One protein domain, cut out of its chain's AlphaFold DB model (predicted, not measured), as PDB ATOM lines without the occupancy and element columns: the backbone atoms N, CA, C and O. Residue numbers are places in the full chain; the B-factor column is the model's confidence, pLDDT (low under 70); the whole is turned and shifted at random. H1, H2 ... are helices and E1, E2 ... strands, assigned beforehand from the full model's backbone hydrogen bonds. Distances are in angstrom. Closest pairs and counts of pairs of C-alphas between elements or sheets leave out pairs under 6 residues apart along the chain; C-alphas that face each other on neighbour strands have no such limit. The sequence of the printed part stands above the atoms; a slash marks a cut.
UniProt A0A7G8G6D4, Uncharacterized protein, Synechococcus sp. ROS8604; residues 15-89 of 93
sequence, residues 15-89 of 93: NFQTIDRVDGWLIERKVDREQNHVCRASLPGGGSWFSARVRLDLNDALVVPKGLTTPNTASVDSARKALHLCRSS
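This is residues 15 to 89 of the 93 residues of an uncharacterized protein of Synechococcus sp. ROS8604 (UniProt A0A7G8G6D4). A three-stranded antiparallel sheet, E1 E2 E3, has one helix, H1, along one face as a second layer; residues 43 to 72 join E3 to H1. The 75 printed residues include three named strands, a meander of antiparallel neighbours in chain order, then one named helix; under half are in named elements, class mixed. The whole is compact, with radius of gyration of the C-alphas 11.9 A and spans 36 by 24 by 20 A.

Find C-alpha 17 at (30.725, -3.442, -43.242), where E1, residues 17 to 22, begins. E2 is residues 25 to 31, 20.1 A; E3 is residues 37 to 42. H1, residues 73 to 88, runs 22.4 A to C-alpha 88 at (32.476, -9.125, -27.343).

Look at hairpin E1 and E2: N 19 and O 27 are within hydrogen-bond range, 2.9 A; in hairpin E2 and E3, N 28 and O 40, 2.9 A. H1 is on the sheet, over E2, height over the sheet 8.4 A. Every O i to N i+4 pair in H1 is within range.

The printed part has no cut; the link E3 to H1 is long; no printed residue is under 70.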
ATOM      1  N   ASN A  15      26.524   2.117 -42.383       88.00
ATOM      2  CA  ASN A  15      26.267   0.888 -43.123       88.00
ATOM      3  C   ASN A  15      27.012  -0.287 -42.490       88.00
ATOM      4  O   ASN A  15      28.096  -0.135 -41.933       88.00
ATOM      5  N   PHE A  16      26.430  -1.479 -42.605       92.88
ATOM      6  CA  PHE A  16      27.112  -2.712 -42.234       92.88
ATOM      7  C   PHE A  16      28.303  -2.948 -43.165       92.88
ATOM      8  O   PHE A  16      28.143  -2.996 -44.383       92.88
ATOM      9  N   GLN A  17      29.481  -3.094 -42.570       93.12
ATOM     10  CA  GLN A  17      30.725  -3.442 -43.242       93.12
ATOM     11  C   GLN A  17      31.037  -4.909 -42.971       93.12
ATOM     12  O   GLN A  17      30.890  -5.366 -41.838       93.12
ATOM     13  N   THR A  18      31.473  -5.651 -43.988       94.31
ATOM     14  CA  THR A  18      31.993  -7.008 -43.780       94.31
ATOM     15  C   THR A  18      33.298  -6.924 -42.999       94.31
ATOM     16  O   THR A  18      34.209  -6.217 -43.420       94.31
ATOM     17  N   ILE A  19      33.381  -7.648 -41.887       94.12
ATOM     18  CA  ILE A  19      34.594  -7.728 -41.065       94.12
ATOM     19  C   ILE A  19      35.266  -9.098 -41.156       94.12
ATOM     20  O   ILE A  19      36.473  -9.182 -40.970       94.12
ATOM     21  N   ASP A  20      34.504 -10.152 -41.466       94.94
ATOM     22  CA  ASP A  20      35.015 -11.520 -41.536       94.94
ATOM     23  C   ASP A  20      34.147 -12.404 -42.453       94.94
ATOM     24  O   ASP A  20      32.999 -12.068 -42.784       94.94
ATOM     25  N   ARG A  21      34.716 -13.537 -42.869       96.12
ATOM     26  CA  ARG A  21      34.033 -14.626 -43.564       96.12
ATOM     27  C   ARG A  21      34.423 -15.974 -42.965       96.12
ATOM     28  O   ARG A  21      35.561 -16.404 -43.116       96.12
ATOM     29  N   VAL A  22      33.450 -16.680 -42.391       96.38
ATOM     30  CA  VAL A  22      33.648 -18.004 -41.778       96.38
ATOM     31  C   VAL A  22      32.665 -19.009 -42.363       96.38
ATOM     32  O   VAL A  22      31.467 -18.751 -42.395       96.38
ATOM     33  N   ASP A  23      33.150 -20.141 -42.873       95.50
ATOM     34  CA  ASP A  23      32.314 -21.215 -43.437       95.50
ATOM     35  C   ASP A  23      31.227 -20.723 -44.416       95.50
ATOM     36  O   ASP A  23      30.091 -21.199 -44.419       95.50
ATOM     37  N   GLY A  24      31.567 -19.718 -45.230       94.00
ATOM     38  CA  GLY A  24      30.668 -19.090 -46.203       94.00
ATOM     39  C   GLY A  24      29.747 -17.999 -45.642       94.00
ATOM     40  O   GLY A  24      29.114 -17.292 -46.425       94.00
ATOM     41  N   TRP A  25      29.683 -17.804 -44.326       97.25
ATOM     42  CA  TRP A  25      28.926 -16.725 -43.692       97.25
ATOM     43  C   TRP A  25      29.663 -15.399 -43.795       97.25
ATOM     44  O   TRP A  25      30.865 -15.322 -43.567       97.25
ATOM     45  N   LEU A  26      28.924 -14.334 -44.092       97.06
ATOM     46  CA  LEU A  26      29.378 -12.966 -43.900       97.06
ATOM     47  C   LEU A  26      29.129 -12.561 -42.455       97.06
ATOM     48  O   LEU A  26      27.989 -12.644 -41.990       97.06
ATOM     49  N   ILE A  27      30.168 -12.058 -41.799       96.75
ATOM     50  CA  ILE A  27      30.061 -11.373 -40.517       96.75
ATOM     51  C   ILE A  27      30.224  -9.889 -40.784       96.75
ATOM     52  O   ILE A  27      31.209  -9.446 -41.380       96.75
ATOM     53  N   GLU A  28      29.232  -9.115 -40.373       95.88
ATOM     54  CA  GLU A  28      29.186  -7.689 -40.646       95.88
ATOM     55  C   GLU A  28      28.978  -6.894 -39.363       95.88
ATOM     56  O   GLU A  28      28.236  -7.316 -38.474       95.88
ATOM     57  N   ARG A  29      29.576  -5.702 -39.304       94.38
ATOM     58  CA  ARG A  29      29.449  -4.764 -38.188       94.38
ATOM     59  C   ARG A  29      29.099  -3.369 -38.690       94.38
ATOM     60  O   ARG A  29      29.597  -2.935 -39.725       94.38
ATOM     61  N   LYS A  30      28.278  -2.653 -37.929       93.50
ATOM     62  CA  LYS A  30      28.121  -1.198 -38.039       93.50
ATOM     63  C   LYS A  30      28.230  -0.539 -36.670       93.50
ATOM     64  O   LYS A  30      28.118  -1.218 -35.648       93.50
ATOM     65  N   VAL A  31      28.382   0.779 -36.676       90.69
ATOM     66  CA  VAL A  31      28.173   1.619 -35.497       90.69
ATOM     67  C   VAL A  31      26.797   2.262 -35.647       90.69
ATOM     68  O   VAL A  31      26.489   2.839 -36.692       90.69
ATOM     69  N   ASP A  32      25.917   2.084 -34.665       88.69
ATOM     70  CA  ASP A  32      24.595   2.713 -34.702       88.69
ATOM     71  C   ASP A  32      24.632   4.180 -34.234       88.69
ATOM     72  O   ASP A  32      25.690   4.765 -34.002       88.69
ATOM     73  N   ARG A  33      23.457   4.813 -34.144       88.00
ATOM     74  CA  ARG A  33      23.346   6.230 -33.761       88.00
ATOM     75  C   ARG A  33      23.717   6.494 -32.301       88.00
ATOM     76  O   ARG A  33      24.048   7.626 -31.971       88.00
ATOM     77  N   GLU A  34      23.660   5.473 -31.459       90.81
ATOM     78  CA  GLU A  34      24.008   5.525 -30.039       90.81
ATOM     79  C   GLU A  34      25.475   5.129 -29.804       90.81
ATOM     80  O   GLU A  34      25.919   5.039 -28.666       90.81
ATOM     81  N   GLN A  35      26.247   4.953 -30.883       85.69
ATOM     82  CA  GLN A  35      27.632   4.479 -30.873       85.69
ATOM     83  C   GLN A  35      27.793   3.025 -30.402       85.69
ATOM     84  O   GLN A  35      28.902   2.604 -30.076       85.69
ATOM     85  N   ASN A  36      26.726   2.221 -30.435       87.56
ATOM     86  CA  ASN A  36      26.826   0.794 -30.154       87.56
ATOM     87  C   ASN A  36      27.346   0.033 -31.378       87.56
ATOM     88  O   ASN A  36      27.007   0.331 -32.532       87.56
ATOM     89  N   HIS A  37      28.120  -1.021 -31.124       88.62
ATOM     90  CA  HIS A  37      28.514  -1.974 -32.155       88.62
ATOM     91  C   HIS A  37      27.389  -2.969 -32.400       88.62
ATOM     92  O   HIS A  37      27.042  -3.769 -31.533       88.62
ATOM     93  N   VAL A  38      26.847  -2.956 -33.614       92.75
ATOM     94  CA  VAL A  38      25.818  -3.908 -34.029       92.75
ATOM     95  C   VAL A  38      26.431  -4.882 -35.015       92.75
ATOM     96  O   VAL A  38      26.913  -4.478 -36.075       92.75
ATOM     97  N   CYS A  39      26.377  -6.164 -34.673       94.88
ATOM     98  CA  CYS A  39      26.891  -7.251 -35.491       94.88
ATOM     99  C   CYS A  39      25.765  -8.122 -36.041       94.88
ATOM    100  O   CYS A  39      24.753  -8.340 -35.371       94.88
ATOM    101  N   ARG A  40      25.958  -8.660 -37.245       96.62
ATOM    102  CA  ARG A  40      25.045  -9.629 -37.863       96.62
ATOM    103  C   ARG A  40      25.812 -10.676 -38.661       96.62
ATOM    104  O   ARG A  40      26.917 -10.409 -39.125       96.62
ATOM    105  N   ALA A  41      25.184 -11.833 -38.852       97.69
ATOM    106  CA  ALA A  41      25.706 -12.911 -39.679       97.69
ATOM    107  C   ALA A  41      24.667 -13.346 -40.721       97.69
ATOM    108  O   ALA A  41      23.490 -13.527 -40.389       97.69
ATOM    109  N   SER A  42      25.084 -13.518 -41.978       97.69
ATOM    110  CA  SER A  42      24.227 -14.084 -43.031       97.69
ATOM    111  C   SER A  42      25.016 -14.837 -44.091       97.69
ATOM    112  O   SER A  42      26.156 -14.486 -44.385       97.69
ATOM    113  N   LEU A  43      24.395 -15.832 -44.716       96.56
ATOM    114  CA  LEU A  43      24.940 -16.448 -45.920       96.56
ATOM    115  C   LEU A  43      24.668 -15.537 -47.129       96.56
ATOM    116  O   LEU A  43      23.522 -15.118 -47.331       96.56
ATOM    117  N   PRO A  44      25.677 -15.223 -47.960       87.06
ATOM    118  CA  PRO A  44      25.504 -14.469 -49.193       87.06
ATOM    119  C   PRO A  44      24.863 -15.373 -50.259       87.06
ATOM    120  O   PRO A  44      25.515 -15.848 -51.178       87.06
ATOM    121  N   GLY A  45      23.570 -15.654 -50.111       80.00
ATOM    122  CA  GLY A  45      22.792 -16.497 -51.014       80.00
ATOM    123  C   GLY A  45      21.306 -16.434 -50.662       80.00
ATOM    124  O   GLY A  45      20.949 -16.321 -49.492       80.00
ATOM    125  N   GLY A  46      20.437 -16.446 -51.676       75.06
ATOM    126  CA  GLY A  46      18.977 -16.414 -51.495       75.06
ATOM    127  C   GLY A  46      18.304 -15.041 -51.613       75.06
ATOM    128  O   GLY A  46      17.083 -14.972 -51.694       75.06
ATOM    129  N   GLY A  47      19.075 -13.950 -51.710       81.19
ATOM    130  CA  GLY A  47      18.543 -12.616 -52.000       81.19
ATOM    131  C   GLY A  47      19.575 -11.490 -51.879       81.19
ATOM    132  O   GLY A  47      20.601 -11.622 -51.204       81.19
ATOM    133  N   SER A  48      19.302 -10.354 -52.528       85.69
ATOM    134  CA  SER A  48      20.136  -9.145 -52.424       85.69
ATOM    135  C   SER A  48      20.004  -8.455 -51.058       85.69
ATOM    136  O   SER A  48      20.959  -7.836 -50.593       85.69
ATOM    137  N   TRP A  49      18.861  -8.624 -50.387       89.75
ATOM    138  CA  TRP A  49      18.541  -8.029 -49.087       89.75
ATOM    139  C   TRP A  49      18.830  -8.977 -47.917       89.75
ATOM    140  O   TRP A  49      18.602 -10.178 -48.018       89.75
ATOM    141  N   PHE A  50      19.253  -8.435 -46.768       90.94
ATOM    142  CA  PHE A  50      19.587  -9.228 -45.573       90.94
ATOM    143  C   PHE A  50      18.436 -10.125 -45.088       90.94
ATOM    144  O   PHE A  50      18.656 -11.288 -44.769       90.94
ATOM    145  N   SER A  51      17.202  -9.616 -45.059       90.62
ATOM    146  CA  SER A  51      16.026 -10.383 -44.616       90.62
ATOM    147  C   SER A  51      15.647 -11.531 -45.556       90.62
ATOM    148  O   SER A  51      14.934 -12.436 -45.133       90.62
ATOM    149  N   ALA A  52      16.133 -11.509 -46.798       93.56
ATOM    150  CA  ALA A  52      15.931 -12.565 -47.785       93.56
ATOM    151  C   ALA A  52      17.021 -13.651 -47.732       93.56
ATOM    152  O   ALA A  52      16.983 -14.592 -48.516       93.56
ATOM    153  N   ARG A  53      17.998 -13.536 -46.826       96.00
ATOM    154  CA  ARG A  53      19.100 -14.491 -46.670       96.00
ATOM    155  C   ARG A  53      18.888 -15.399 -45.468       96.00
ATOM    156  O   ARG A  53      18.218 -15.026 -44.504       96.00
ATOM    157  N   VAL A  54      19.535 -16.562 -45.499       97.44
ATOM    158  CA  VAL A  54      19.761 -17.354 -44.284       97.44
ATOM    159  C   VAL A  54      20.639 -16.540 -43.337       97.44
ATOM    160  O   VAL A  54      21.683 -16.025 -43.745       97.44
ATOM    161  N   ARG A  55      20.201 -16.378 -42.089       97.62
ATOM    162  CA  ARG A  55      20.817 -15.445 -41.135       97.62
ATOM    163  C   ARG A  55      20.671 -15.912 -39.693       97.62
ATOM    164  O   ARG A  55      19.800 -16.725 -39.392       97.62
ATOM    165  N   LEU A  56      21.475 -15.331 -38.810       98.06
ATOM    166  CA  LEU A  56      21.241 -15.375 -37.367       98.06
ATOM    167  C   LEU A  56      20.429 -14.141 -36.951       98.06
ATOM    168  O   LEU A  56      20.660 -13.039 -37.461       98.06
ATOM    169  N   ASP A  57      19.428 -14.325 -36.094       95.94
ATOM    170  CA  ASP A  57      18.693 -13.210 -35.496       95.94
ATOM    171  C   ASP A  57      19.402 -12.639 -34.251       95.94
ATOM    172  O   ASP A  57      20.555 -12.958 -33.965       95.94
ATOM    173  N   LEU A  58      18.731 -11.731 -33.539       90.94
ATOM    174  CA  LEU A  58      19.287 -11.074 -32.352       90.94
ATOM    175  C   LEU A  58      19.528 -12.036 -31.178       90.94
ATOM    176  O   LEU A  58      20.328 -11.715 -30.307       90.94
ATOM    177  N   ASN A  59      18.871 -13.199 -31.175       94.44
ATOM    178  CA  ASN A  59      19.007 -14.248 -30.167       94.44
ATOM    179  C   ASN A  59      19.886 -15.410 -30.661       94.44
ATOM    180  O   ASN A  59      19.858 -16.495 -30.083       94.44
ATOM    181  N   ASP A  60      20.624 -15.215 -31.758       95.38
ATOM    182  CA  ASP A  60      21.461 -16.230 -32.411       95.38
ATOM    183  C   ASP A  60      20.687 -17.467 -32.899       95.38
ATOM    184  O   ASP A  60      21.261 -18.537 -33.163       95.38
ATOM    185  N   ALA A  61      19.373 -17.310 -33.085       97.56
ATOM    186  CA  ALA A  61      18.534 -18.319 -33.699       97.56
ATOM    187  C   ALA A  61      18.726 -18.302 -35.219       97.56
ATOM    188  O   ALA A  61      18.810 -17.250 -35.861       97.56
ATOM    189  N   LEU A  62      18.790 -19.501 -35.799       98.00
ATOM    190  CA  LEU A  62      18.898 -19.677 -37.238       98.00
ATOM    191  C   LEU A  62      17.556 -19.349 -37.897       98.00
ATOM    192  O   LEU A  62      16.552 -20.009 -37.642       98.00
ATOM    193  N   VAL A  63      17.562 -18.368 -38.795       97.56
ATOM    194  CA  VAL A  63      16.415 -18.019 -39.631       97.56
ATOM    195  C   VAL A  63      16.711 -18.429 -41.065       97.56
ATOM    196  O   VAL A  63      17.636 -17.909 -41.692       97.56
ATOM    197  N   VAL A  64      15.892 -19.337 -41.593       97.06
ATOM    198  CA  VAL A  64      15.955 -19.813 -42.980       97.06
ATOM    199  C   VAL A  64      14.696 -19.339 -43.711       97.06
ATOM    200  O   VAL A  64      13.605 -19.840 -43.433       97.06
ATOM    201  N   PRO A  65      14.801 -18.356 -44.624       95.12
ATOM    202  CA  PRO A  65      13.690 -17.968 -45.486       95.12
ATOM    203  C   PRO A  65      13.128 -19.147 -46.292       95.12
ATOM    204  O   PRO A  65      13.851 -20.073 -46.667       95.12
ATOM    205  N   LYS A  66      11.827 -19.093 -46.601       93.88
ATOM    206  CA  LYS A  66      11.149 -20.126 -47.397       93.88
ATOM    207  C   LYS A  66      11.864 -20.332 -48.738       93.88
ATOM    208  O   LYS A  66      12.126 -19.370 -49.452       93.88
ATOM    209  N   GLY A  67      12.109 -21.593 -49.092       92.50
ATOM    210  CA  GLY A  67      12.739 -21.969 -50.361       92.50
ATOM    211  C   GLY A  67      14.269 -21.962 -50.343       92.50
ATOM    212  O   GLY A  67      14.868 -22.274 -51.367       92.50
ATOM    213  N   LEU A  68      14.901 -21.646 -49.209       94.25
ATOM    214  CA  LEU A  68      16.345 -21.787 -49.030       94.25
ATOM    215  C   LEU A  68      16.691 -23.050 -48.244       94.25
ATOM    216  O   LEU A  68      15.910 -23.546 -47.430       94.25
ATOM    217  N   THR A  69      17.892 -23.560 -48.491       93.69
ATOM    218  CA  THR A  69      18.412 -24.749 -47.818       93.69
ATOM    219  C   THR A  69      18.903 -24.398 -46.421       93.69
ATOM    220  O   THR A  69      19.604 -23.403 -46.224       93.69
ATOM    221  N   THR A  70      18.564 -25.245 -45.451       95.62
ATOM    222  CA  THR A  70      19.095 -25.125 -44.091       95.62
ATOM    223  C   THR A  70      20.581 -25.515 -44.094       95.62
ATOM    224  O   THR A  70      20.902 -26.617 -44.541       95.62
ATOM    225  N   PRO A  71      21.496 -24.642 -43.637       95.81
ATOM    226  CA  PRO A  71      22.915 -24.968 -43.533       95.81
ATOM    227  C   PRO A  71      23.162 -26.055 -42.481       95.81
ATOM    228  O   PRO A  71      22.367 -26.245 -41.562       95.81
ATOM    229  N   ASN A  72      24.282 -26.766 -42.606       96.50
ATOM    230  CA  ASN A  72      24.660 -27.783 -41.627       96.50
ATOM    231  C   ASN A  72      24.993 -27.152 -40.261       96.50
ATOM    232  O   ASN A  72      25.445 -26.009 -40.189       96.50
ATOM    233  N   THR A  73      24.811 -27.922 -39.187       97.69
ATOM    234  CA  THR A  73      24.973 -27.443 -37.806       97.69
ATOM    235  C   THR A  73      26.362 -26.875 -37.524       97.69
ATOM    236  O   THR A  73      26.457 -25.809 -36.930       97.69
ATOM    237  N   ALA A  74      27.429 -27.519 -38.010       98.06
ATOM    238  CA  ALA A  74      28.799 -27.067 -37.761       98.06
ATOM    239  C   ALA A  74      29.059 -25.665 -38.342       98.06
ATOM    240  O   ALA A  74      29.592 -24.800 -37.654       98.06
ATOM    241  N   SER A  75      28.600 -25.409 -39.571       97.31
ATOM    242  CA  SER A  75      28.683 -24.086 -40.206       97.31
ATOM    243  C   SER A  75      27.891 -23.026 -39.429       97.31
ATOM    244  O   SER A  75      28.348 -21.893 -39.276       97.31
ATOM    245  N   VAL A  76      26.717 -23.386 -38.897       98.25
ATOM    246  CA  VAL A  76      25.916 -22.480 -38.055       98.25
ATOM    247  C   VAL A  76      26.642 -22.171 -36.742       98.25
ATOM    248  O   VAL A  76      26.655 -21.019 -36.312       98.25
ATOM    249  N   ASP A  77      27.271 -23.162 -36.116       98.31
ATOM    250  CA  ASP A  77      28.010 -22.981 -34.864       98.31
ATOM    251  C   ASP A  77      29.254 -22.102 -35.052       98.31
ATOM    252  O   ASP A  77      29.498 -21.206 -34.238       98.31
ATOM    253  N   SER A  78      29.982 -22.264 -36.160       97.56
ATOM    254  CA  SER A  78      31.067 -21.354 -36.542       97.56
ATOM    255  C   SER A  78      30.576 -19.911 -36.684       97.56
ATOM    256  O   SER A  78      31.189 -18.988 -36.143       97.56
ATOM    257  N   ALA A  79      29.434 -19.708 -37.349       97.81
ATOM    258  CA  ALA A  79      28.834 -18.388 -37.505       97.81
ATOM    259  C   ALA A  79      28.401 -17.777 -36.162       97.81
ATOM    260  O   ALA A  79      28.613 -16.586 -35.939       97.81
ATOM    261  N   ARG A  80      27.846 -18.577 -35.240       98.12
ATOM    262  CA  ARG A  80      27.504 -18.124 -33.878       98.12
ATOM    263  C   ARG A  80      28.738 -17.697 -33.101       98.12
ATOM    264  O   ARG A  80      28.728 -16.634 -32.486       98.12
ATOM    265  N   LYS A  81      29.813 -18.486 -33.154       96.94
ATOM    266  CA  LYS A  81      31.078 -18.154 -32.486       96.94
ATOM    267  C   LYS A  81      31.649 -16.840 -33.015       96.94
ATOM    268  O   LYS A  81      31.981 -15.954 -32.233       96.94
ATOM    269  N   ALA A  82      31.706 -16.694 -34.332       96.38
ATOM    270  CA  ALA A  82      32.156 -15.479 -34.995       96.38
ATOM    271  C   ALA A  82      31.289 -14.256 -34.640       96.38
ATOM    272  O   ALA A  82      31.799 -13.186 -34.310       96.38
ATOM    273  N   LEU A  83      29.965 -14.420 -34.615       96.56
ATOM    274  CA  LEU A  83      29.037 -13.367 -34.215       96.56
ATOM    275  C   LEU A  83      29.191 -12.983 -32.733       96.56
ATOM    276  O   LEU A  83      29.114 -11.801 -32.398       96.56
ATOM    277  N   HIS A  84      29.463 -13.952 -31.858       95.31
ATOM    278  CA  HIS A  84      29.771 -13.704 -30.453       95.31
ATOM    279  C   HIS A  84      31.061 -12.886 -30.294       95.31
ATOM    280  O   HIS A  84      31.042 -11.859 -29.619       95.31
ATOM    281  N   LEU A  85      32.142 -13.266 -30.988       94.31
ATOM    282  CA  LEU A  85      33.405 -12.509 -31.010       94.31
ATOM    283  C   LEU A  85      33.217 -11.092 -31.569       94.31
ATOM    284  O   LEU A  85      33.761 -10.123 -31.040       94.31
ATOM    285  N   CYS A  86      32.363 -10.945 -32.589       94.00
ATOM    286  CA  CYS A  86      31.987  -9.636 -33.108       94.00
ATOM    287  C   CYS A  86      31.391  -8.727 -32.036       94.00
ATOM    288  O   CYS A  86      31.648  -7.524 -32.047       94.00
ATOM    289  N   ARG A  87      30.574  -9.277 -31.141       92.00
ATOM    290  CA  ARG A  87      29.883  -8.500 -30.111       92.00
ATOM    291  C   ARG A  87      30.750  -8.269 -28.875       92.00
ATOM    292  O   ARG A  87      30.572  -7.255 -28.215       92.00
ATOM    293  N   SER A  88      31.664  -9.187 -28.562       90.81
ATOM    294  CA  SER A  88      32.476  -9.125 -27.343       90.81
ATOM    295  C   SER A  88      33.696  -8.213 -27.453       90.81
ATOM    296  O   SER A  88      34.200  -7.757 -26.429       90.81
ATOM    297  N   SER A  89      34.187  -7.935 -28.667       82.50
ATOM    298  CA  SER A  89      35.432  -7.192 -28.853       82.50
ATOM    299  C   SER A  89      35.400  -6.264 -30.061       82.50
ATOM    300  O   SER A  89      35.029  -6.647 -31.171       82.50
TER     301      SER A  89